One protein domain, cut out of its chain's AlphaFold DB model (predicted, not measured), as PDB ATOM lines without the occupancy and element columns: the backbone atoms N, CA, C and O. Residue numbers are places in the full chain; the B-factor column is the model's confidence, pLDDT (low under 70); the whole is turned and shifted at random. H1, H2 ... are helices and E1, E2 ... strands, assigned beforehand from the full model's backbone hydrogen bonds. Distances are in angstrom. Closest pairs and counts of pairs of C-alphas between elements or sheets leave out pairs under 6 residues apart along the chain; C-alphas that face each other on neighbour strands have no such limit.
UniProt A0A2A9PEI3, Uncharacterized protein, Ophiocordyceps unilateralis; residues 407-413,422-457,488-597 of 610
ATOM      1  N   LYS A 407      28.137 -32.138 -41.000       98.38
ATOM      2  CA  LYS A 407      27.530 -31.547 -39.805       98.38
ATOM      3  C   LYS A 407      26.462 -32.481 -39.258       98.38
ATOM      4  O   LYS A 407      25.437 -32.716 -39.902       98.38
ATOM      5  N   ILE A 408      26.708 -33.012 -38.068       98.38
ATOM      6  CA  ILE A 408      25.782 -33.915 -37.383       98.38
ATOM      7  C   ILE A 408      25.510 -33.404 -35.975       98.38
ATOM      8  O   ILE A 408      26.393 -32.847 -35.328       98.38
ATOM      9  N   ALA A 409      24.284 -33.589 -35.512       98.38
ATOM     10  CA  ALA A 409      23.841 -33.201 -34.188       98.38
ATOM     11  C   ALA A 409      23.094 -34.363 -33.530       98.38
ATOM     12  O   ALA A 409      22.270 -35.007 -34.179       98.38
ATOM     13  N   VAL A 410      23.364 -34.623 -32.254       97.81
ATOM     14  CA  VAL A 410      22.606 -35.577 -31.435       97.81
ATOM     15  C   VAL A 410      22.020 -34.822 -30.253       97.81
ATOM     16  O   VAL A 410      22.748 -34.136 -29.544       97.81
ATOM     17  N   GLU A 411      20.706 -34.915 -30.072       97.19
ATOM     18  CA  GLU A 411      19.961 -34.127 -29.084       97.19
ATOM     19  C   GLU A 411      19.177 -35.044 -28.151       97.19
ATOM     20  O   GLU A 411      18.393 -35.878 -28.614       97.19
ATOM     21  N   ALA A 412      19.397 -34.871 -26.848       96.06
ATOM     22  CA  ALA A 412      18.561 -35.429 -25.796       96.06
ATOM     23  C   ALA A 412      17.588 -34.357 -25.291       96.06
ATOM     24  O   ALA A 412      17.999 -33.246 -24.950       96.06
ATOM     25  N   GLU A 413      16.296 -34.691 -25.253       91.81
ATOM     26  CA  GLU A 413      15.273 -33.843 -24.629       91.81
ATOM     27  C   GLU A 413      15.494 -33.801 -23.105       91.81
ATOM     28  O   GLU A 413      16.047 -34.733 -22.529       91.81
ATOM     29  N   MET A 422      21.161 -42.824 -22.718       95.75
ATOM     30  CA  MET A 422      22.619 -42.879 -22.839       95.75
ATOM     31  C   MET A 422      23.066 -43.964 -23.839       95.75
ATOM     32  O   MET A 422      23.864 -43.697 -24.748       95.75
ATOM     33  N   ARG A 423      22.493 -45.176 -23.750       95.56
ATOM     34  CA  ARG A 423      22.709 -46.266 -24.725       95.56
ATOM     35  C   ARG A 423      22.285 -45.861 -26.140       95.56
ATOM     36  O   ARG A 423      23.012 -46.124 -27.100       95.56
ATOM     37  N   SER A 424      21.149 -45.183 -26.283       94.44
ATOM     38  CA  SER A 424      20.636 -44.713 -27.578       94.44
ATOM     39  C   SER A 424      21.527 -43.636 -28.206       94.44
ATOM     40  O   SER A 424      21.841 -43.724 -29.397       94.44
ATOM     41  N   MET A 425      22.004 -42.672 -27.413       97.06
ATOM     42  CA  MET A 425      22.974 -41.658 -27.842       97.06
ATOM     43  C   MET A 425      24.276 -42.313 -28.308       97.06
ATOM     44  O   MET A 425      24.774 -42.024 -29.397       97.06
ATOM     45  N   THR A 426      24.779 -43.264 -27.520       97.12
ATOM     46  CA  THR A 426      25.980 -44.042 -27.839       97.12
ATOM     47  C   THR A 426      25.830 -44.769 -29.178       97.12
ATOM     48  O   THR A 426      26.707 -44.671 -30.037       97.12
ATOM     49  N   ARG A 427      24.705 -45.464 -29.403       95.69
ATOM     50  CA  ARG A 427      24.414 -46.152 -30.676       95.69
ATOM     51  C   ARG A 427      24.358 -45.176 -31.855       95.69
ATOM     52  O   ARG A 427      24.917 -45.473 -32.908       95.69
ATOM     53  N   ALA A 428      23.736 -44.009 -31.677       96.19
ATOM     54  CA  ALA A 428      23.658 -42.989 -32.720       96.19
ATOM     55  C   ALA A 428      25.044 -42.455 -33.118       96.19
ATOM     56  O   ALA A 428      25.296 -42.264 -34.308       96.19
ATOM     57  N   LEU A 429      25.945 -42.257 -32.151       97.44
ATOM     58  CA  LEU A 429      27.310 -41.777 -32.390       97.44
ATOM     59  C   LEU A 429      28.216 -42.849 -33.013       97.44
ATOM     60  O   LEU A 429      28.971 -42.545 -33.937       97.44
ATOM     61  N   LYS A 430      28.100 -44.110 -32.575       96.50
ATOM     62  CA  LYS A 430      28.909 -45.237 -33.085       96.50
ATOM     63  C   LYS A 430      28.815 -45.425 -34.605       96.50
ATOM     64  O   LYS A 430      29.774 -45.882 -35.214       96.50
ATOM     65  N   ILE A 431      27.714 -45.013 -35.238       95.50
ATOM     66  CA  ILE A 431      27.526 -45.067 -36.702       95.50
ATOM     67  C   ILE A 431      28.568 -44.228 -37.465       95.50
ATOM     68  O   ILE A 431      28.933 -44.583 -38.596       95.50
ATOM     69  N   PHE A 432      29.054 -43.151 -36.835       96.50
ATOM     70  CA  PHE A 432      30.112 -42.269 -37.337       96.50
ATOM     71  C   PHE A 432      31.464 -42.484 -36.637       96.50
ATOM     72  O   PHE A 432      32.383 -41.679 -36.800       96.50
ATOM     73  N   GLY A 433      31.587 -43.552 -35.846       95.12
ATOM     74  CA  GLY A 433      32.858 -43.985 -35.281       95.12
ATOM     75  C   GLY A 433      33.753 -44.677 -36.318       95.12
ATOM     76  O   GLY A 433      33.356 -44.853 -37.477       95.12
ATOM     77  N   PRO A 434      34.964 -45.094 -35.911       92.50
ATOM     78  CA  PRO A 434      35.874 -45.852 -36.756       92.50
ATOM     79  C   PRO A 434      35.201 -47.149 -37.208       92.50
ATOM     80  O   PRO A 434      34.629 -47.877 -36.395       92.50
ATOM     81  N   ARG A 435      35.258 -47.435 -38.510       89.06
ATOM     82  CA  ARG A 435      34.765 -48.692 -39.077       89.06
ATOM     83  C   ARG A 435      35.957 -49.629 -39.287       89.06
ATOM     84  O   ARG A 435      37.005 -49.155 -39.710       89.06
ATOM     85  N   PRO A 436      35.809 -50.944 -39.053       85.44
ATOM     86  CA  PRO A 436      36.861 -51.917 -39.359       85.44
ATOM     87  C   PRO A 436      37.074 -52.101 -40.872       85.44
ATOM     88  O   PRO A 436      38.006 -52.776 -41.295       85.44
ATOM     89  N   SER A 437      36.188 -51.543 -41.702       81.88
ATOM     90  CA  SER A 437      36.283 -51.633 -43.152       81.88
ATOM     91  C   SER A 437      37.313 -50.642 -43.710       81.88
ATOM     92  O   SER A 437      37.518 -49.579 -43.125       81.88
ATOM     93  N   PRO A 438      37.897 -50.918 -44.891       82.19
ATOM     94  CA  PRO A 438      38.838 -50.023 -45.580       82.19
ATOM     95  C   PRO A 438      38.165 -48.757 -46.145       82.19
ATOM     96  O   PRO A 438      38.633 -48.166 -47.118       82.19
ATOM     97  N   GLN A 439      37.017 -48.361 -45.597       81.50
ATOM     98  CA  GLN A 439      36.350 -47.141 -46.011       81.50
ATOM     99  C   GLN A 439      37.173 -45.925 -45.575       81.50
ATOM    100  O   GLN A 439      37.789 -45.946 -44.508       81.50
ATOM    101  N   PRO A 440      37.175 -44.853 -46.386       79.69
ATOM    102  CA  PRO A 440      37.869 -43.629 -46.029       79.69
ATOM    103  C   PRO A 440      37.368 -43.124 -44.677       79.69
ATOM    104  O   PRO A 440      36.166 -43.172 -44.392       79.69
ATOM    105  N   ALA A 441      38.296 -42.621 -43.862       84.44
ATOM    106  CA  ALA A 441      37.964 -42.017 -42.584       84.44
ATOM    107  C   ALA A 441      36.879 -40.947 -42.774       84.44
ATOM    108  O   ALA A 441      36.941 -40.112 -43.683       84.44
ATOM    109  N   LEU A 442      35.868 -40.986 -41.909       92.56
ATOM    110  CA  LEU A 442      34.789 -40.013 -41.933       92.56
ATOM    111  C   LEU A 442      35.366 -38.635 -41.618       92.56
ATOM    112  O   LEU A 442      36.104 -38.459 -40.652       92.56
ATOM    113  N   ASN A 443      35.037 -37.655 -42.451       91.50
ATOM    114  CA  ASN A 443      35.562 -36.303 -42.330       91.50
ATOM    115  C   ASN A 443      34.443 -35.371 -41.858       91.50
ATOM    116  O   ASN A 443      34.002 -34.480 -42.592       91.50
ATOM    117  N   ILE A 444      33.960 -35.637 -40.641       97.62
ATOM    118  CA  ILE A 444      32.966 -34.795 -39.978       97.62
ATOM    119  C   ILE A 444      33.625 -33.445 -39.686       97.62
ATOM    120  O   ILE A 444      34.686 -33.361 -39.071       97.62
ATOM    121  N   ASP A 445      32.998 -32.371 -40.137       97.69
ATOM    122  CA  ASP A 445      33.445 -31.024 -39.823       97.69
ATOM    123  C   ASP A 445      33.053 -30.673 -38.386       97.69
ATOM    124  O   ASP A 445      33.920 -30.474 -37.540       97.69
ATOM    125  N   THR A 446      31.757 -30.715 -38.074       98.50
ATOM    126  CA  THR A 446      31.257 -30.360 -36.744       98.50
ATOM    127  C   THR A 446      30.307 -31.423 -36.197       98.50
ATOM    128  O   THR A 446      29.339 -31.811 -36.859       98.50
ATOM    129  N   LEU A 447      30.582 -31.876 -34.971       98.56
ATOM    130  CA  LEU A 447      29.689 -32.704 -34.162       98.56
ATOM    131  C   LEU A 447      29.054 -31.833 -33.074       98.56
ATOM    132  O   LEU A 447      29.770 -31.275 -32.245       98.56
ATOM    133  N   TYR A 448      27.725 -31.756 -33.059       98.56
ATOM    134  CA  TYR A 448      26.958 -31.113 -31.995       98.56
ATOM    135  C   TYR A 448      26.363 -32.167 -31.057       98.56
ATOM    136  O   TYR A 448      25.696 -33.099 -31.510       98.56
ATOM    137  N   ILE A 449      26.547 -31.995 -29.754       98.19
ATOM    138  CA  ILE A 449      25.829 -32.742 -28.719       98.19
ATOM    139  C   ILE A 449      24.966 -31.741 -27.972       98.19
ATOM    140  O   ILE A 449      25.487 -30.773 -27.425       98.19
ATOM    141  N   ARG A 450      23.653 -31.950 -27.976       97.88
ATOM    142  CA  ARG A 450      22.695 -31.044 -27.344       97.88
ATOM    143  C   ARG A 450      22.011 -31.743 -26.189       97.88
ATOM    144  O   ARG A 450      21.404 -32.797 -26.379       97.88
ATOM    145  N   VAL A 451      22.098 -31.148 -25.012       97.00
ATOM    146  CA  VAL A 451      21.453 -31.642 -23.793       97.00
ATOM    147  C   VAL A 451      20.833 -30.468 -23.054       97.00
ATOM    148  O   VAL A 451      21.291 -29.337 -23.191       97.00
ATOM    149  N   ALA A 452      19.789 -30.721 -22.278       95.12
ATOM    150  CA  ALA A 452      19.125 -29.707 -21.467       95.12
ATOM    151  C   ALA A 452      19.215 -30.126 -19.991       95.12
ATOM    152  O   ALA A 452      18.285 -30.767 -19.496       95.12
ATOM    153  N   PRO A 453      20.350 -29.844 -19.317       95.31
ATOM    154  CA  PRO A 453      20.547 -30.234 -17.927       95.31
ATOM    155  C   PRO A 453      19.535 -29.540 -17.015       95.31
ATOM    156  O   PRO A 453      19.207 -28.366 -17.209       95.31
ATOM    157  N   ARG A 454      19.047 -30.281 -16.022       92.88
ATOM    158  CA  ARG A 454      18.118 -29.831 -14.979       92.88
ATOM    159  C   ARG A 454      18.639 -30.257 -13.617       92.88
ATOM    160  O   ARG A 454      19.288 -31.294 -13.527       92.88
ATOM    161  N   CYS A 455      18.336 -29.465 -12.593       92.62
ATOM    162  CA  CYS A 455      18.535 -29.873 -11.208       92.62
ATOM    163  C   CYS A 455      17.532 -30.992 -10.884       92.62
ATOM    164  O   CYS A 455      16.354 -30.852 -11.219       92.62
ATOM    165  N   ILE A 456      17.998 -32.091 -10.301       90.50
ATOM    166  CA  ILE A 456      17.161 -33.158  -9.755       90.50
ATOM    167  C   ILE A 456      16.936 -32.782  -8.294       90.50
ATOM    168  O   ILE A 456      17.899 -32.646  -7.541       90.50
ATOM    169  N   GLU A 457      15.684 -32.548  -7.913       85.31
ATOM    170  CA  GLU A 457      15.322 -32.517  -6.499       85.31
ATOM    171  C   GLU A 457      15.514 -33.936  -5.977       85.31
ATOM    172  O   GLU A 457      14.826 -34.855  -6.420       85.31
ATOM    173  N   ALA A 488      25.970 -36.039  -8.526       75.88
ATOM    174  CA  ALA A 488      25.737 -34.672  -8.946       75.88
ATOM    175  C   ALA A 488      24.226 -34.473  -9.156       75.88
ATOM    176  O   ALA A 488      23.634 -35.240  -9.920       75.88
ATOM    177  N   PRO A 489      23.606 -33.448  -8.545       91.19
ATOM    178  CA  PRO A 489      22.154 -33.263  -8.553       91.19
ATOM    179  C   PRO A 489      21.665 -32.720  -9.904       91.19
ATOM    180  O   PRO A 489      20.753 -31.907  -9.969       91.19
ATOM    181  N   TYR A 490      22.306 -33.100 -11.011       94.56
ATOM    182  CA  TYR A 490      22.048 -32.569 -12.340       94.56
ATOM    183  C   TYR A 490      21.950 -33.683 -13.373       94.56
ATOM    184  O   TYR A 490      22.835 -34.531 -13.497       94.56
ATOM    185  N   THR A 491      20.908 -33.617 -14.197       94.94
ATOM    186  CA  THR A 491      20.738 -34.529 -15.329       94.94
ATOM    187  C   THR A 491      21.861 -34.351 -16.361       94.94
ATOM    188  O   THR A 491      22.406 -33.257 -16.534       94.94
ATOM    189  N   PHE A 492      22.197 -35.425 -17.083       96.12
ATOM    190  CA  PHE A 492      23.208 -35.479 -18.153       96.12
ATOM    191  C   PHE A 492      24.674 -35.272 -17.748       96.12
ATOM    192  O   PHE A 492      25.543 -35.415 -18.609       96.12
ATOM    193  N   VAL A 493      25.004 -34.945 -16.496       96.31
ATOM    194  CA  VAL A 493      26.418 -34.814 -16.080       96.31
ATOM    195  C   VAL A 493      27.160 -36.145 -16.247       96.31
ATOM    196  O   VAL A 493      28.286 -36.190 -16.750       96.31
ATOM    197  N   ASP A 494      26.484 -37.239 -15.919       96.31
ATOM    198  CA  ASP A 494      26.926 -38.621 -16.078       96.31
ATOM    199  C   ASP A 494      27.239 -38.999 -17.538       96.31
ATOM    200  O   ASP A 494      28.195 -39.740 -17.776       96.31
ATOM    201  N   PHE A 495      26.539 -38.423 -18.529       97.56
ATOM    202  CA  PHE A 495      26.808 -38.629 -19.968       97.56
ATOM    203  C   PHE A 495      28.195 -38.125 -20.390       97.56
ATOM    204  O   PHE A 495      28.708 -38.532 -21.436       97.56
ATOM    205  N   PHE A 496      28.795 -37.229 -19.604       97.81
ATOM    206  CA  PHE A 496      30.115 -36.656 -19.856       97.81
ATOM    207  C   PHE A 496      31.158 -37.099 -18.827       97.81
ATOM    208  O   PHE A 496      32.274 -36.567 -18.822       97.81
ATOM    209  N   SER A 497      30.839 -38.084 -17.982       96.12
ATOM    210  CA  SER A 497      31.828 -38.686 -17.086       96.12
ATOM    211  C   SER A 497      32.949 -39.358 -17.901       96.12
ATOM    212  O   SER A 497      32.693 -39.857 -19.008       96.12
ATOM    213  N   PRO A 498      34.201 -39.400 -17.397       96.38
ATOM    214  CA  PRO A 498      35.354 -39.942 -18.126       96.38
ATOM    215  C   PRO A 498      35.173 -41.369 -18.659       96.38
ATOM    216  O   PRO A 498      35.772 -41.705 -19.690       96.38
ATOM    217  N   HIS A 499      34.351 -42.162 -17.965       96.38
ATOM    218  CA  HIS A 499      34.054 -43.569 -18.232       96.38
ATOM    219  C   HIS A 499      32.689 -43.794 -18.893       96.38
ATOM    220  O   HIS A 499      32.350 -44.931 -19.216       96.38
ATOM    221  N   SER A 500      31.914 -42.735 -19.147       97.19
ATOM    222  CA  SER A 500      30.617 -42.887 -19.803       97.19
ATOM    223  C   SER A 500      30.752 -43.457 -21.222       97.19
ATOM    224  O   SER A 500      31.650 -43.076 -21.992       97.19
ATOM    225  N   PRO A 501      29.811 -44.323 -21.640       98.00
ATOM    226  CA  PRO A 501      29.772 -44.832 -23.006       98.00
ATOM    227  C   PRO A 501      29.522 -43.716 -24.033       98.00
ATOM    228  O   PRO A 501      30.010 -43.805 -25.162       98.00
ATOM    229  N   VAL A 502      28.830 -42.641 -23.639       98.19
ATOM    230  CA  VAL A 502      28.593 -41.466 -24.489       98.19
ATOM    231  C   VAL A 502      29.891 -40.715 -24.756       98.19
ATOM    232  O   VAL A 502      30.230 -40.523 -25.924       98.19
ATOM    233  N   LEU A 503      30.663 -40.352 -23.727       98.06
ATOM    234  CA  LEU A 503      31.943 -39.670 -23.929       98.06
ATOM    235  C   LEU A 503      32.931 -40.537 -24.718       98.06
ATOM    236  O   LEU A 503      33.648 -40.026 -25.582       98.06
ATOM    237  N   SER A 504      32.941 -41.850 -24.474       97.94
ATOM    238  CA  SER A 504      33.721 -42.804 -25.272       97.94
ATOM    239  C   SER A 504      33.332 -42.764 -26.759       97.94
ATOM    240  O   SER A 504      34.197 -42.642 -27.631       97.94
ATOM    241  N   ALA A 505      32.033 -42.759 -27.068       97.88
ATOM    242  CA  ALA A 505      31.549 -42.638 -28.441       97.88
ATOM    243  C   ALA A 505      31.863 -41.266 -29.066       97.88
ATOM    244  O   ALA A 505      32.253 -41.213 -30.231       97.88
ATOM    245  N   ILE A 506      31.773 -40.167 -28.305       98.06
ATOM    246  CA  ILE A 506      32.180 -38.822 -28.758       98.06
ATOM    247  C   ILE A 506      33.666 -38.810 -29.143       98.06
ATOM    248  O   ILE A 506      34.025 -38.289 -30.201       98.06
ATOM    249  N   ARG A 507      34.535 -39.414 -28.317       97.12
ATOM    250  CA  ARG A 507      35.978 -39.534 -28.602       97.12
ATOM    251  C   ARG A 507      36.231 -40.303 -29.897       97.12
ATOM    252  O   ARG A 507      37.084 -39.886 -30.679       97.12
ATOM    253  N   ALA A 508      35.472 -41.372 -30.136       96.25
ATOM    254  CA  ALA A 508      35.603 -42.207 -31.325       96.25
ATOM    255  C   ALA A 508      35.218 -41.477 -32.628       96.25
ATOM    256  O   ALA A 508      35.803 -41.750 -33.677       96.25
ATOM    257  N   VAL A 509      34.269 -40.534 -32.593       96.62
ATOM    258  CA  VAL A 509      33.898 -39.761 -33.790       96.62
ATOM    259  C   VAL A 509      35.037 -38.815 -34.180       96.62
ATOM    260  O   VAL A 509      35.421 -37.929 -33.416       96.62
ATOM    261  N   CYS A 510      35.556 -38.973 -35.398       95.50
ATOM    262  CA  CYS A 510      36.582 -38.096 -35.966       95.50
ATOM    263  C   CYS A 510      35.936 -36.810 -36.513       95.50
ATOM    264  O   CYS A 510      35.497 -36.776 -37.662       95.50
ATOM    265  N   CYS A 511      35.867 -35.758 -35.691       97.38
ATOM    266  CA  CYS A 511      35.367 -34.438 -36.087       97.38
ATOM    267  C   CYS A 511      36.427 -33.337 -35.952       97.38
ATOM    268  O   CYS A 511      37.345 -33.455 -35.140       97.38
ATOM    269  N   ARG A 512      36.307 -32.248 -36.725       97.50
ATOM    270  CA  ARG A 512      37.192 -31.071 -36.602       97.50
ATOM    271  C   ARG A 512      36.808 -30.196 -35.415       97.50
ATOM    272  O   ARG A 512      37.692 -29.717 -34.712       97.50
ATOM    273  N   PHE A 513      35.512 -30.030 -35.187       98.31
ATOM    274  CA  PHE A 513      34.958 -29.283 -34.068       98.31
ATOM    275  C   PHE A 513      33.965 -30.152 -33.298       98.31
ATOM    276  O   PHE A 513      33.117 -30.834 -33.884       98.31
ATOM    277  N   LEU A 514      34.083 -30.133 -31.974       98.38
ATOM    278  CA  LEU A 514      33.090 -30.682 -31.060       98.38
ATOM    279  C   LEU A 514      32.398 -29.519 -30.355       98.38
ATOM    280  O   LEU A 514      33.058 -28.728 -29.685       98.38
ATOM    281  N   CYS A 515      31.080 -29.444 -30.494       98.44
ATOM    282  CA  CYS A 515      30.241 -28.436 -29.862       98.44
ATOM    283  C   CYS A 515      29.283 -29.123 -28.886       98.44
ATOM    284  O   CYS A 515      28.515 -29.995 -29.293       98.44
ATOM    285  N   ILE A 516      29.306 -28.726 -27.617       98.12
ATOM    286  CA  ILE A 516      28.347 -29.172 -26.604       98.12
ATOM    287  C   ILE A 516      27.406 -28.005 -26.308       98.12
ATOM    288  O   ILE A 516      27.829 -27.007 -25.725       98.12
ATOM    289  N   ASP A 517      26.153 -28.127 -26.736       97.25
ATOM    290  CA  ASP A 517      25.096 -27.150 -26.481       97.25
ATOM    291  C   ASP A 517      24.338 -27.563 -25.205       97.25
ATOM    292  O   ASP A 517      23.606 -28.555 -25.200       97.25
ATOM    293  N   LEU A 518      24.510 -26.797 -24.129       96.31
ATOM    294  CA  LEU A 518      23.793 -26.938 -22.862       96.31
ATOM    295  C   LEU A 518      22.568 -26.022 -22.898       96.31
ATOM    296  O   LEU A 518      22.677 -24.822 -22.673       96.31
ATOM    297  N   MET A 519      21.404 -26.567 -23.235       93.75
ATOM    298  CA  MET A 519      20.154 -25.836 -23.472       93.75
ATOM    299  C   MET A 519      19.381 -25.572 -22.168       93.75
ATOM    300  O   MET A 519      18.227 -25.977 -22.036       93.75
ATOM    301  N   SER A 520      20.012 -24.927 -21.186       88.06
ATOM    302  CA  SER A 520      19.351 -24.497 -19.948       88.06
ATOM    303  C   SER A 520      18.967 -23.017 -20.006       88.06
ATOM    304  O   SER A 520      19.769 -22.164 -20.403       88.06
ATOM    305  N   HIS A 521      17.753 -22.687 -19.569       79.50
ATOM    306  CA  HIS A 521      17.400 -21.303 -19.266       79.50
ATOM    307  C   HIS A 521      18.171 -20.883 -18.015       79.50
ATOM    308  O   HIS A 521      18.091 -21.556 -16.989       79.50
ATOM    309  N   HIS A 522      18.962 -19.818 -18.109       73.31
ATOM    310  CA  HIS A 522      19.680 -19.279 -16.959       73.31
ATOM    311  C   HIS A 522      19.644 -17.756 -16.973       73.31
ATOM    312  O   HIS A 522      19.569 -17.127 -18.028       73.31
ATOM    313  N   HIS A 523      19.699 -17.167 -15.784       62.56
ATOM    314  CA  HIS A 523      19.746 -15.722 -15.608       62.56
ATOM    315  C   HIS A 523      21.171 -15.300 -15.263       62.56
ATOM    316  O   HIS A 523      21.750 -15.810 -14.300       62.56
ATOM    317  N   ARG A 524      21.729 -14.352 -16.022       73.88
ATOM    318  CA  ARG A 524      23.001 -13.695 -15.691       73.88
ATOM    319  C   ARG A 524      22.714 -12.218 -15.431       73.88
ATOM    320  O   ARG A 524      22.657 -11.406 -16.344       73.88
ATOM    321  N   GLY A 525      22.477 -11.877 -14.165       80.75
ATOM    322  CA  GLY A 525      21.971 -10.551 -13.801       80.75
ATOM    323  C   GLY A 525      20.498 -10.394 -14.188       80.75
ATOM    324  O   GLY A 525      19.681 -11.227 -13.805       80.75
ATOM    325  N   GLN A 526      20.163  -9.332 -14.930       77.25
ATOM    326  CA  GLN A 526      18.797  -9.071 -15.413       77.25
ATOM    327  C   GLN A 526      18.479  -9.741 -16.761       77.25
ATOM    328  O   GLN A 526      17.317  -9.793 -17.158       77.25
ATOM    329  N   GLU A 527      19.481 -10.278 -17.462       81.12
ATOM    330  CA  GLU A 527      19.293 -10.901 -18.771       81.12
ATOM    331  C   GLU A 527      18.999 -12.401 -18.636       81.12
ATOM    332  O   GLU A 527      19.660 -13.129 -17.886       81.12
ATOM    333  N   SER A 528      17.984 -12.869 -19.368       74.75
ATOM    334  CA  SER A 528      17.724 -14.297 -19.549       74.75
ATOM    335  C   SER A 528      18.521 -14.797 -20.752       74.75
ATOM    336  O   SER A 528      18.367 -14.315 -21.875       74.75
ATOM    337  N   HIS A 529      19.398 -15.769 -20.523       80.25
ATOM    338  CA  HIS A 529      20.162 -16.418 -21.578       80.25
ATOM    339  C   HIS A 529      19.627 -17.824 -21.821       80.25
ATOM    340  O   HIS A 529      19.294 -18.578 -20.901       80.25
ATOM    341  N   THR A 530      19.572 -18.190 -23.099       83.50
ATOM    342  CA  THR A 530      19.113 -19.512 -23.524       83.50
ATOM    343  C   THR A 530      20.329 -20.371 -23.848       83.50
ATOM    344  O   THR A 530      20.811 -20.406 -24.979       83.50
ATOM    345  N   GLY A 531      20.837 -21.050 -22.822       88.62
ATOM    346  CA  GLY A 531      21.895 -22.047 -22.924       88.62
ATOM    347  C   GLY A 531      23.331 -21.535 -23.076       88.62
ATOM    348  O   GLY A 531      23.608 -20.339 -23.110       88.62
ATOM    349  N   CYS A 532      24.265 -22.480 -23.145       94.19
ATOM    350  CA  CYS A 532      25.701 -22.252 -23.298       94.19
ATOM    351  C   CYS A 532      26.277 -23.225 -24.332       94.19
ATOM    352  O   CYS A 532      25.825 -24.365 -24.429       94.19
ATOM    353  N   ARG A 533      27.283 -22.794 -25.102       96.69
ATOM    354  CA  ARG A 533      28.000 -23.650 -26.055       96.69
ATOM    355  C   ARG A 533      29.460 -23.792 -25.649       96.69
ATOM    356  O   ARG A 533      30.213 -22.823 -25.696       96.69
ATOM    357  N   LEU A 534      29.879 -25.019 -25.358       97.12
ATOM    358  CA  LEU A 534      31.288 -25.374 -25.197       97.12
ATOM    359  C   LEU A 534      31.833 -25.841 -26.549       97.12
ATOM    360  O   LEU A 534      31.258 -26.741 -27.161       97.12
ATOM    361  N   THR A 535      32.930 -25.248 -27.023       97.94
ATOM    362  CA  THR A 535      33.538 -25.601 -28.318       97.94
ATOM    363  C   THR A 535      34.957 -26.108 -28.119       97.94
ATOM    364  O   THR A 535      35.763 -25.468 -27.446       97.94
ATOM    365  N   LEU A 536      35.274 -27.243 -28.738       97.88
ATOM    366  CA  LEU A 536      36.605 -27.831 -28.740       97.88
ATOM    367  C   LEU A 536      37.112 -28.030 -30.172       97.88
ATOM    368  O   LEU A 536      36.493 -28.733 -30.974       97.88
ATOM    369  N   ASP A 537      38.281 -27.462 -30.463       97.88
ATOM    370  CA  ASP A 537      39.010 -27.698 -31.709       97.88
ATOM    371  C   ASP A 537      39.784 -29.025 -31.641       97.88
ATOM    372  O   ASP A 537      40.719 -29.192 -30.852       97.88
ATOM    373  N   ARG A 538      39.397 -29.970 -32.499       97.69
ATOM    374  CA  ARG A 538      39.991 -31.306 -32.642       97.69
ATOM    375  C   ARG A 538      40.741 -31.478 -33.965       97.69
ATOM    376  O   ARG A 538      41.191 -32.582 -34.271       97.69
ATOM    377  N   ARG A 539      40.965 -30.415 -34.751       96.69
ATOM    378  CA  ARG A 539      41.674 -30.498 -36.049       96.69
ATOM    379  C   ARG A 539      43.037 -31.182 -35.934       96.69
ATOM    380  O   ARG A 539      43.383 -32.010 -36.769       96.69
ATOM    381  N   VAL A 540      43.798 -30.867 -34.887       96.31
ATOM    382  CA  VAL A 540      45.126 -31.461 -34.659       96.31
ATOM    383  C   VAL A 540      45.039 -32.956 -34.341       96.31
ATOM    384  O   VAL A 540      45.913 -33.715 -34.753       96.31
ATOM    385  N   GLU A 541      43.984 -33.383 -33.646       95.00
ATOM    386  CA  GLU A 541      43.713 -34.793 -33.363       95.00
ATOM    387  C   GLU A 541      43.332 -35.552 -34.632       95.00
ATOM    388  O   GLU A 541      43.880 -36.620 -34.879       95.00
ATOM    389  N   VAL A 542      42.483 -34.970 -35.485       93.75
ATOM    390  CA  VAL A 542      42.130 -35.559 -36.786       93.75
ATOM    391  C   VAL A 542      43.373 -35.763 -37.651       93.75
ATOM    392  O   VAL A 542      43.563 -36.852 -38.180       93.75
ATOM    393  N   ILE A 543      44.253 -34.760 -37.749       93.25
ATOM    394  CA  ILE A 543      45.507 -34.889 -38.510       93.25
ATOM    395  C   ILE A 543      46.410 -35.957 -37.875       93.25
ATOM    396  O   ILE A 543      46.979 -36.774 -38.587       93.25
ATOM    397  N   ALA A 544      46.542 -35.985 -36.545       92.75
ATOM    398  CA  ALA A 544      47.350 -37.001 -35.866       92.75
ATOM    399  C   ALA A 544      46.821 -38.425 -36.109       92.75
ATOM    400  O   ALA A 544      47.612 -39.330 -36.352       92.75
ATOM    401  N   ASN A 545      45.501 -38.612 -36.094       90.50
ATOM    402  CA  ASN A 545      44.872 -39.898 -36.391       90.50
ATOM    403  C   ASN A 545      45.041 -40.283 -37.868       90.50
ATOM    404  O   ASN A 545      45.249 -41.453 -38.157       90.50
ATOM    405  N   GLN A 546      44.987 -39.317 -38.792       89.75
ATOM    406  CA  GLN A 546      45.254 -39.552 -40.215       89.75
ATOM    407  C   GLN A 546      46.701 -39.985 -40.451       89.75
ATOM    408  O   GLN A 546      46.910 -40.983 -41.124       89.75
ATOM    409  N   VAL A 547      47.677 -39.306 -39.841       90.56
ATOM    410  CA  VAL A 547      49.098 -39.689 -39.919       90.56
ATOM    411  C   VAL A 547      49.333 -41.069 -39.298       90.56
ATOM    412  O   VAL A 547      50.087 -41.861 -39.841       90.56
ATOM    413  N   ALA A 548      48.664 -41.391 -38.187       89.44
ATOM    414  CA  ALA A 548      48.779 -42.708 -37.558       89.44
ATOM    415  C   ALA A 548      48.097 -43.834 -38.360       89.44
ATOM    416  O   ALA A 548      48.486 -44.993 -38.230       89.44
ATOM    417  N   ALA A 549      47.058 -43.510 -39.135       86.75
ATOM    418  CA  ALA A 549      46.321 -44.462 -39.964       86.75
ATOM    419  C   ALA A 549      46.913 -44.618 -41.369       86.75
ATOM    420  O   ALA A 549      46.692 -45.649 -42.007       86.75
ATOM    421  N   ALA A 550      47.627 -43.607 -41.864       86.50
ATOM    422  CA  ALA A 550      48.355 -43.703 -43.111       86.50
ATOM    423  C   ALA A 550      49.411 -44.810 -42.984       86.50
ATOM    424  O   ALA A 550      50.098 -44.935 -41.969       86.50
ATOM    425  N   SER A 551      49.491 -45.671 -43.998       78.38
ATOM    426  CA  SER A 551      50.553 -46.672 -44.087       78.38
ATOM    427  C   SER A 551      51.918 -45.991 -44.004       78.38
ATOM    428  O   SER A 551      52.039 -44.839 -44.407       78.38
ATOM    429  N   MET A 552      52.944 -46.722 -43.555       72.50
ATOM    430  CA  MET A 552      54.310 -46.212 -43.324       72.50
ATOM    431  C   MET A 552      54.955 -45.455 -44.505       72.50
ATOM    432  O   MET A 552      56.006 -44.863 -44.312       72.50
ATOM    433  N   ASP A 553      54.352 -45.486 -45.695       78.94
ATOM    434  CA  ASP A 553      54.845 -44.845 -46.913       78.94
ATOM    435  C   ASP A 553      54.335 -43.403 -47.133       78.94
ATOM    436  O   ASP A 553      54.828 -42.732 -48.041       78.94
ATOM    437  N   GLU A 554      53.360 -42.899 -46.359       83.31
ATOM    438  CA  GLU A 554      53.000 -41.470 -46.404       83.31
ATOM    439  C   GLU A 554      53.710 -40.701 -45.285       83.31
ATOM    440  O   GLU A 554      53.280 -40.701 -44.130       83.31
ATOM    441  N   ASP A 555      54.798 -40.022 -45.651       82.75
ATOM    442  CA  ASP A 555      55.554 -39.164 -44.739       82.75
ATOM    443  C   ASP A 555      54.670 -38.014 -44.217       82.75
ATOM    444  O   ASP A 555      54.029 -37.286 -44.989       82.75
ATOM    445  N   ASP A 556      54.656 -37.800 -42.893       90.25
ATOM    446  CA  ASP A 556      54.069 -36.589 -42.316       90.25
ATOM    447  C   ASP A 556      54.834 -35.392 -42.888       90.25
ATOM    448  O   ASP A 556      56.016 -35.201 -42.605       90.25
ATOM    449  N   PHE A 557      54.151 -34.551 -43.670       91.06
ATOM    450  CA  PHE A 557      54.738 -33.359 -44.294       91.06
ATOM    451  C   PHE A 557      55.503 -32.466 -43.294       91.06
ATOM    452  O   PHE A 557      56.399 -31.714 -43.678       91.06
ATOM    453  N   TRP A 558      55.162 -32.548 -42.003       89.62
ATOM    454  CA  TRP A 558      55.774 -31.776 -40.924       89.62
ATOM    455  C   TRP A 558      56.878 -32.510 -40.155       89.62
ATOM    456  O   TRP A 558      57.381 -31.947 -39.183       89.62
ATOM    457  N   GLU A 559      57.276 -33.724 -40.539       91.25
ATOM    458  CA  GLU A 559      58.259 -34.520 -39.789       91.25
ATOM    459  C   GLU A 559      59.606 -33.789 -39.618       91.25
ATOM    460  O   GLU A 559      60.238 -33.854 -38.562       91.25
ATOM    461  N   GLY A 560      60.011 -32.999 -40.617       94.25
ATOM    462  CA  GLY A 560      61.227 -32.180 -40.566       94.25
ATOM    463  C   GLY A 560      61.113 -30.886 -39.747       94.25
ATOM    464  O   GLY A 560      62.135 -30.273 -39.427       94.25
ATOM    465  N   ASP A 561      59.901 -30.453 -39.386       96.81
ATOM    466  CA  ASP A 561      59.663 -29.209 -38.652       96.81
ATOM    467  C   ASP A 561      59.377 -29.487 -37.168       96.81
ATOM    468  O   ASP A 561      58.239 -29.632 -36.706       96.81
ATOM    469  N   GLY A 562      60.452 -29.506 -36.377       95.88
ATOM    470  CA  GLY A 562      60.373 -29.748 -34.938       95.88
ATOM    471  C   GLY A 562      59.540 -28.717 -34.162       95.88
ATOM    472  O   GLY A 562      59.036 -29.044 -33.083       95.88
ATOM    473  N   ALA A 563      59.371 -27.487 -34.663       95.75
ATOM    474  CA  ALA A 563      58.524 -26.487 -34.012       95.75
ATOM    475  C   ALA A 563      57.040 -26.797 -34.252       95.75
ATOM    476  O   ALA A 563      56.247 -26.803 -33.300       95.75
ATOM    477  N   MET A 564      56.683 -27.145 -35.490       94.62
ATOM    478  CA  MET A 564      55.328 -27.567 -35.853       94.62
ATOM    479  C   MET A 564      54.911 -28.854 -35.139       94.62
ATOM    480  O   MET A 564      53.813 -28.903 -34.573       94.62
ATOM    481  N   LEU A 565      55.792 -29.856 -35.060       94.44
ATOM    482  CA  LEU A 565      55.533 -31.089 -34.306       94.44
ATOM    483  C   LEU A 565      55.278 -30.813 -32.818       94.44
ATOM    484  O   LEU A 565      54.298 -31.307 -32.252       94.44
ATOM    485  N   LYS A 566      56.105 -29.974 -32.176       95.50
ATOM    486  CA  LYS A 566      55.912 -29.585 -30.765       95.50
ATOM    487  C   LYS A 566      54.593 -28.844 -30.551       95.50
ATOM    488  O   LYS A 566      53.887 -29.132 -29.581       95.50
ATOM    489  N   SER A 567      54.247 -27.922 -31.450       95.81
ATOM    490  CA  SER A 567      52.984 -27.178 -31.401       95.81
ATOM    491  C   SER A 567      51.776 -28.111 -31.535       95.81
ATOM    492  O   SER A 567      50.879 -28.086 -30.686       95.81
ATOM    493  N   ARG A 568      51.790 -29.018 -32.524       95.25
ATOM    494  CA  ARG A 568      50.754 -30.050 -32.705       95.25
ATOM    495  C   ARG A 568      50.644 -30.945 -31.475       95.25
ATOM    496  O   ARG A 568      49.547 -31.143 -30.966       95.25
ATOM    497  N   HIS A 569      51.759 -31.413 -30.924       96.31
ATOM    498  CA  HIS A 569      51.737 -32.254 -29.732       96.31
ATOM    499  C   HIS A 569      51.187 -31.516 -28.496       96.31
ATOM    500  O   HIS A 569      50.429 -32.092 -27.712       96.31
ATOM    501  N   LYS A 570      51.512 -30.225 -28.313       97.38
ATOM    502  CA  LYS A 570      50.934 -29.389 -27.242       97.38
ATOM    503  C   LYS A 570      49.418 -29.235 -27.417       97.38
ATOM    504  O   LYS A 570      48.685 -29.480 -26.461       97.38
ATOM    505  N   ARG A 571      48.950 -28.899 -28.625       97.06
ATOM    506  CA  ARG A 571      47.515 -28.760 -28.945       97.06
ATOM    507  C   ARG A 571      46.752 -30.076 -28.795       97.06
ATOM    508  O   ARG A 571      45.667 -30.080 -28.229       97.06
ATOM    509  N   LEU A 572      47.337 -31.196 -29.220       96.50
ATOM    510  CA  LEU A 572      46.755 -32.528 -29.051       96.50
ATOM    511  C   LEU A 572      46.578 -32.890 -27.571       96.50
ATOM    512  O   LEU A 572      45.513 -33.354 -27.172       96.50
ATOM    513  N   ARG A 573      47.607 -32.657 -26.743       97.25
ATOM    514  CA  ARG A 573      47.516 -32.877 -25.289       97.25
ATOM    515  C   ARG A 573      46.455 -31.989 -24.649       97.25
ATOM    516  O   ARG A 573      45.693 -32.476 -23.822       97.25
ATOM    517  N   PHE A 574      46.387 -30.720 -25.054       97.19
ATOM    518  CA  PHE A 574      45.353 -29.796 -24.591       97.19
ATOM    519  C   PHE A 574      43.950 -30.301 -24.945       97.19
ATOM    520  O   PHE A 574      43.130 -30.463 -24.048       97.19
ATOM    521  N   ALA A 575      43.701 -30.662 -26.208       96.75
ATOM    522  CA  ALA A 575      42.395 -31.155 -26.640       96.75
ATOM    523  C   ALA A 575      41.968 -32.434 -25.897       96.75
ATOM    524  O   ALA A 575      40.830 -32.536 -25.435       96.75
ATOM    525  N   ARG A 576      42.897 -33.381 -25.696       96.44
ATOM    526  CA  ARG A 576      42.651 -34.597 -24.901       96.44
ATOM    527  C   ARG A 576      42.334 -34.284 -23.440       96.44
ATOM    528  O   ARG A 576      41.405 -34.872 -22.893       96.44
ATOM    529  N   LYS A 577      43.059 -33.342 -22.826       97.38
ATOM    530  CA  LYS A 577      42.787 -32.885 -21.457       97.38
ATOM    531  C   LYS A 577      41.399 -32.246 -21.357       97.38
ATOM    532  O   LYS A 577      40.643 -32.607 -20.463       97.38
ATOM    533  N   CYS A 578      41.024 -31.379 -22.299       97.38
ATOM    534  CA  CYS A 578      39.683 -30.788 -22.347       97.38
ATOM    535  C   CYS A 578      38.585 -31.855 -22.484       97.38
ATOM    536  O   CYS A 578      37.583 -31.777 -21.782       97.38
ATOM    537  N   LEU A 579      38.781 -32.889 -23.313       96.62
ATOM    538  CA  LEU A 579      37.841 -34.019 -23.411       96.62
ATOM    539  C   LEU A 579      37.757 -34.859 -22.133       96.62
ATOM    540  O   LEU A 579      36.709 -35.431 -21.853       96.62
ATOM    541  N   GLN A 580      38.848 -34.997 -21.378       96.50
ATOM    542  CA  GLN A 580      38.839 -35.686 -20.082       96.50
ATOM    543  C   GLN A 580      38.124 -34.862 -19.007       96.50
ATOM    544  O   GLN A 580      37.439 -35.425 -18.163       96.50
ATOM    545  N   GLN A 581      38.249 -33.537 -19.072       97.19
ATOM    546  CA  GLN A 581      37.641 -32.595 -18.130       97.19
ATOM    547  C   GLN A 581      36.237 -32.135 -18.547       97.19
ATOM    548  O   GLN A 581      35.656 -31.284 -17.877       97.19
ATOM    549  N   LEU A 582      35.675 -32.684 -19.629       97.81
ATOM    550  CA  LEU A 582      34.398 -32.226 -20.172       97.81
ATOM    551  C   LEU A 582      33.257 -32.372 -19.158       97.81
ATOM    552  O   LEU A 582      32.504 -31.423 -18.974       97.81
ATOM    553  N   GLY A 583      33.172 -33.505 -18.451       96.44
ATOM    554  CA  GLY A 583      32.174 -33.700 -17.395       96.44
ATOM    555  C   GLY A 583      32.281 -32.669 -16.272       96.44
ATOM    556  O   GLY A 583      31.271 -32.112 -15.860       96.44
ATOM    557  N   GLN A 584      33.503 -32.322 -15.856       96.69
ATOM    558  CA  GLN A 584      33.737 -31.288 -14.841       96.69
ATOM    559  C   GLN A 584      33.361 -29.889 -15.341       96.69
ATOM    560  O   GLN A 584      32.802 -29.097 -14.589       96.69
ATOM    561  N   ALA A 585      33.609 -29.584 -16.618       97.19
ATOM    562  CA  ALA A 585      33.183 -28.323 -17.221       97.19
ATOM    563  C   ALA A 585      31.650 -28.216 -17.308       97.19
ATOM    564  O   ALA A 585      31.093 -27.164 -16.998       97.19
ATOM    565  N   VAL A 586      30.964 -29.304 -17.680       96.69
ATOM    566  CA  VAL A 586      29.493 -29.366 -17.715       96.69
ATOM    567  C   VAL A 586      28.910 -29.252 -16.304       96.69
ATOM    568  O   VAL A 586      28.010 -28.443 -16.092       96.69
ATOM    569  N   LEU A 587      29.450 -29.987 -15.328       95.81
ATOM    570  CA  LEU A 587      29.042 -29.898 -13.922       95.81
ATOM    571  C   LEU A 587      29.262 -28.490 -13.360       95.81
ATOM    572  O   LEU A 587      28.367 -27.925 -12.734       95.81
ATOM    573  N   GLY A 588      30.432 -27.904 -13.623       95.19
ATOM    574  CA  GLY A 588      30.745 -26.528 -13.258       95.19
ATOM    575  C   GLY A 588      29.726 -25.558 -13.844       95.19
ATOM    576  O   GLY A 588      29.166 -24.751 -13.110       95.19
ATOM    577  N   PHE A 589      29.401 -25.677 -15.133       94.81
ATOM    578  CA  PHE A 589      28.345 -24.868 -15.738       94.81
ATOM    579  C   PHE A 589      26.994 -25.050 -15.027       94.81
ATOM    580  O   PHE A 589      26.350 -24.048 -14.713       94.81
ATOM    581  N   CYS A 590      26.592 -26.292 -14.738       94.19
ATOM    582  CA  CYS A 590      25.321 -26.588 -14.077       94.19
ATOM    583  C   CYS A 590      25.245 -25.956 -12.681       94.19
ATOM    584  O   CYS A 590      24.297 -25.227 -12.413       94.19
ATOM    585  N   ARG A 591      26.290 -26.109 -11.857       93.12
ATOM    586  CA  ARG A 591      26.376 -25.506 -10.514       93.12
ATOM    587  C   ARG A 591      26.197 -23.986 -10.511       93.12
ATOM    588  O   ARG A 591      25.600 -23.440  -9.593       93.12
ATOM    589  N   HIS A 592      26.705 -23.299 -11.535       92.06
ATOM    590  CA  HIS A 592      26.645 -21.834 -11.596       92.06
ATOM    591  C   HIS A 592      25.363 -21.296 -12.246       92.06
ATOM    592  O   HIS A 592      24.944 -20.186 -11.926       92.06
ATOM    593  N   ASN A 593      24.766 -22.037 -13.184       90.56
ATOM    594  CA  ASN A 593      23.741 -21.493 -14.085       90.56
ATOM    595  C   ASN A 593      22.400 -22.226 -14.012       90.56
ATOM    596  O   ASN A 593      21.360 -21.614 -14.255       90.56
ATOM    597  N   VAL A 594      22.399 -23.518 -13.688       90.00
ATOM    598  CA  VAL A 594      21.177 -24.317 -13.570       90.00
ATOM    599  C   VAL A 594      20.703 -24.202 -12.129       90.00
ATOM    600  O   VAL A 594      21.112 -24.960 -11.253       90.00
ATOM    601  N   ARG A 595      19.871 -23.193 -11.869       81.69
ATOM    602  CA  ARG A 595      19.210 -23.052 -10.571       81.69
ATOM    603  C   ARG A 595      18.118 -24.106 -10.436       81.69
ATOM    604  O   ARG A 595      17.461 -24.454 -11.416       81.69
ATOM    605  N   GLN A 596      17.916 -24.571  -9.211       67.88
ATOM    606  CA  GLN A 596      16.729 -25.321  -8.835       67.88
ATOM    607  C   GLN A 596      15.529 -24.401  -9.079       67.88
ATOM    608  O   GLN A 596      15.442 -23.312  -8.506       67.88
ATOM    609  N   THR A 597      14.650 -24.769 -10.005       59.03
ATOM    610  CA  THR A 597      13.329 -24.146 -10.108       59.03
ATOM    611  C   THR A 597      12.542 -24.612  -8.895       59.03
ATOM    612  O   THR A 597      11.844 -25.612  -8.978       59.03
TER     613      THR A 597
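Overview. This is residues 407 to 413, 422 to 457 and 488 to 597 of the 610 residues of an uncharacterized protein of Ophiocordyceps unilateralis (UniProt A0A2A9PEI3). A twisted wall of four strands has its helices over one face and the other face bare, in two layers with H1, H4 and H5 on that face and H2 side by side with H1. The hairpin of E3 and E4 reaches to one end of the length, and H3 and H4 with their loop make the other. The printed part has 153 residues with five named helices and four named strands, mixed in class, in the order E1 H1 E2 H2 E3 E4 H3 H4 H5; the mixed sheet runs E1 E2 E3 E4. It is only just compact, close to loose, with a radius of gyration of the C-alphas of 17.7 A, and spans 59 by 35 by 25 A.

Arrangement. E1 (residues 407 to 412) and E2 (444 to 451) are parallel, with N 410 and O 448 within hydrogen-bond range at 2.9 A. E3 (511 to 524) is parallel to E2, N 449 and O 515 at 2.8 A, and forms an antiparallel hairpin with E4 (527 to 537), N 516 and O 534 at 2.8 A. H1 (422 to 430) is over E1 at a height over the sheet of 9.9 A. H2 (501 to 508) touches H1, closest C-alphas Thr 426 and Val 502, 5.0 A. H5 (582 to 593) is on the same face as H1, with closest C-alphas to E3 at His 522 and Asn 593, 5.4 A. H3 (539 to 549) touches residues 568 to 575 of H4 (562 to 580) alone, closest C-alphas Glu 541 and Leu 572, 5.7 A, about perpendicular at 74 degrees. In all five helices every O i to N i+4 pair is within hydrogen-bond range.

Along the chain. E1 begins at C-alpha 407 (27.530, -31.547, -39.805), and H5 ends at C-alpha 593 (23.741, -21.493, -14.085). E3 measures 31.6 A, E4 29.0 A and H4 26.8 A.

Size, cuts and confidence. The printed part is cut between residues 413 and 422, whose C-alphas are 11.8 A apart across the cut, and between residues 457 and 488, whose C-alphas are 10.9 A apart across the cut. The links H1 to E2 and H3 to H4 are long. Residues 523, 596 and 597 are under pLDDT 70.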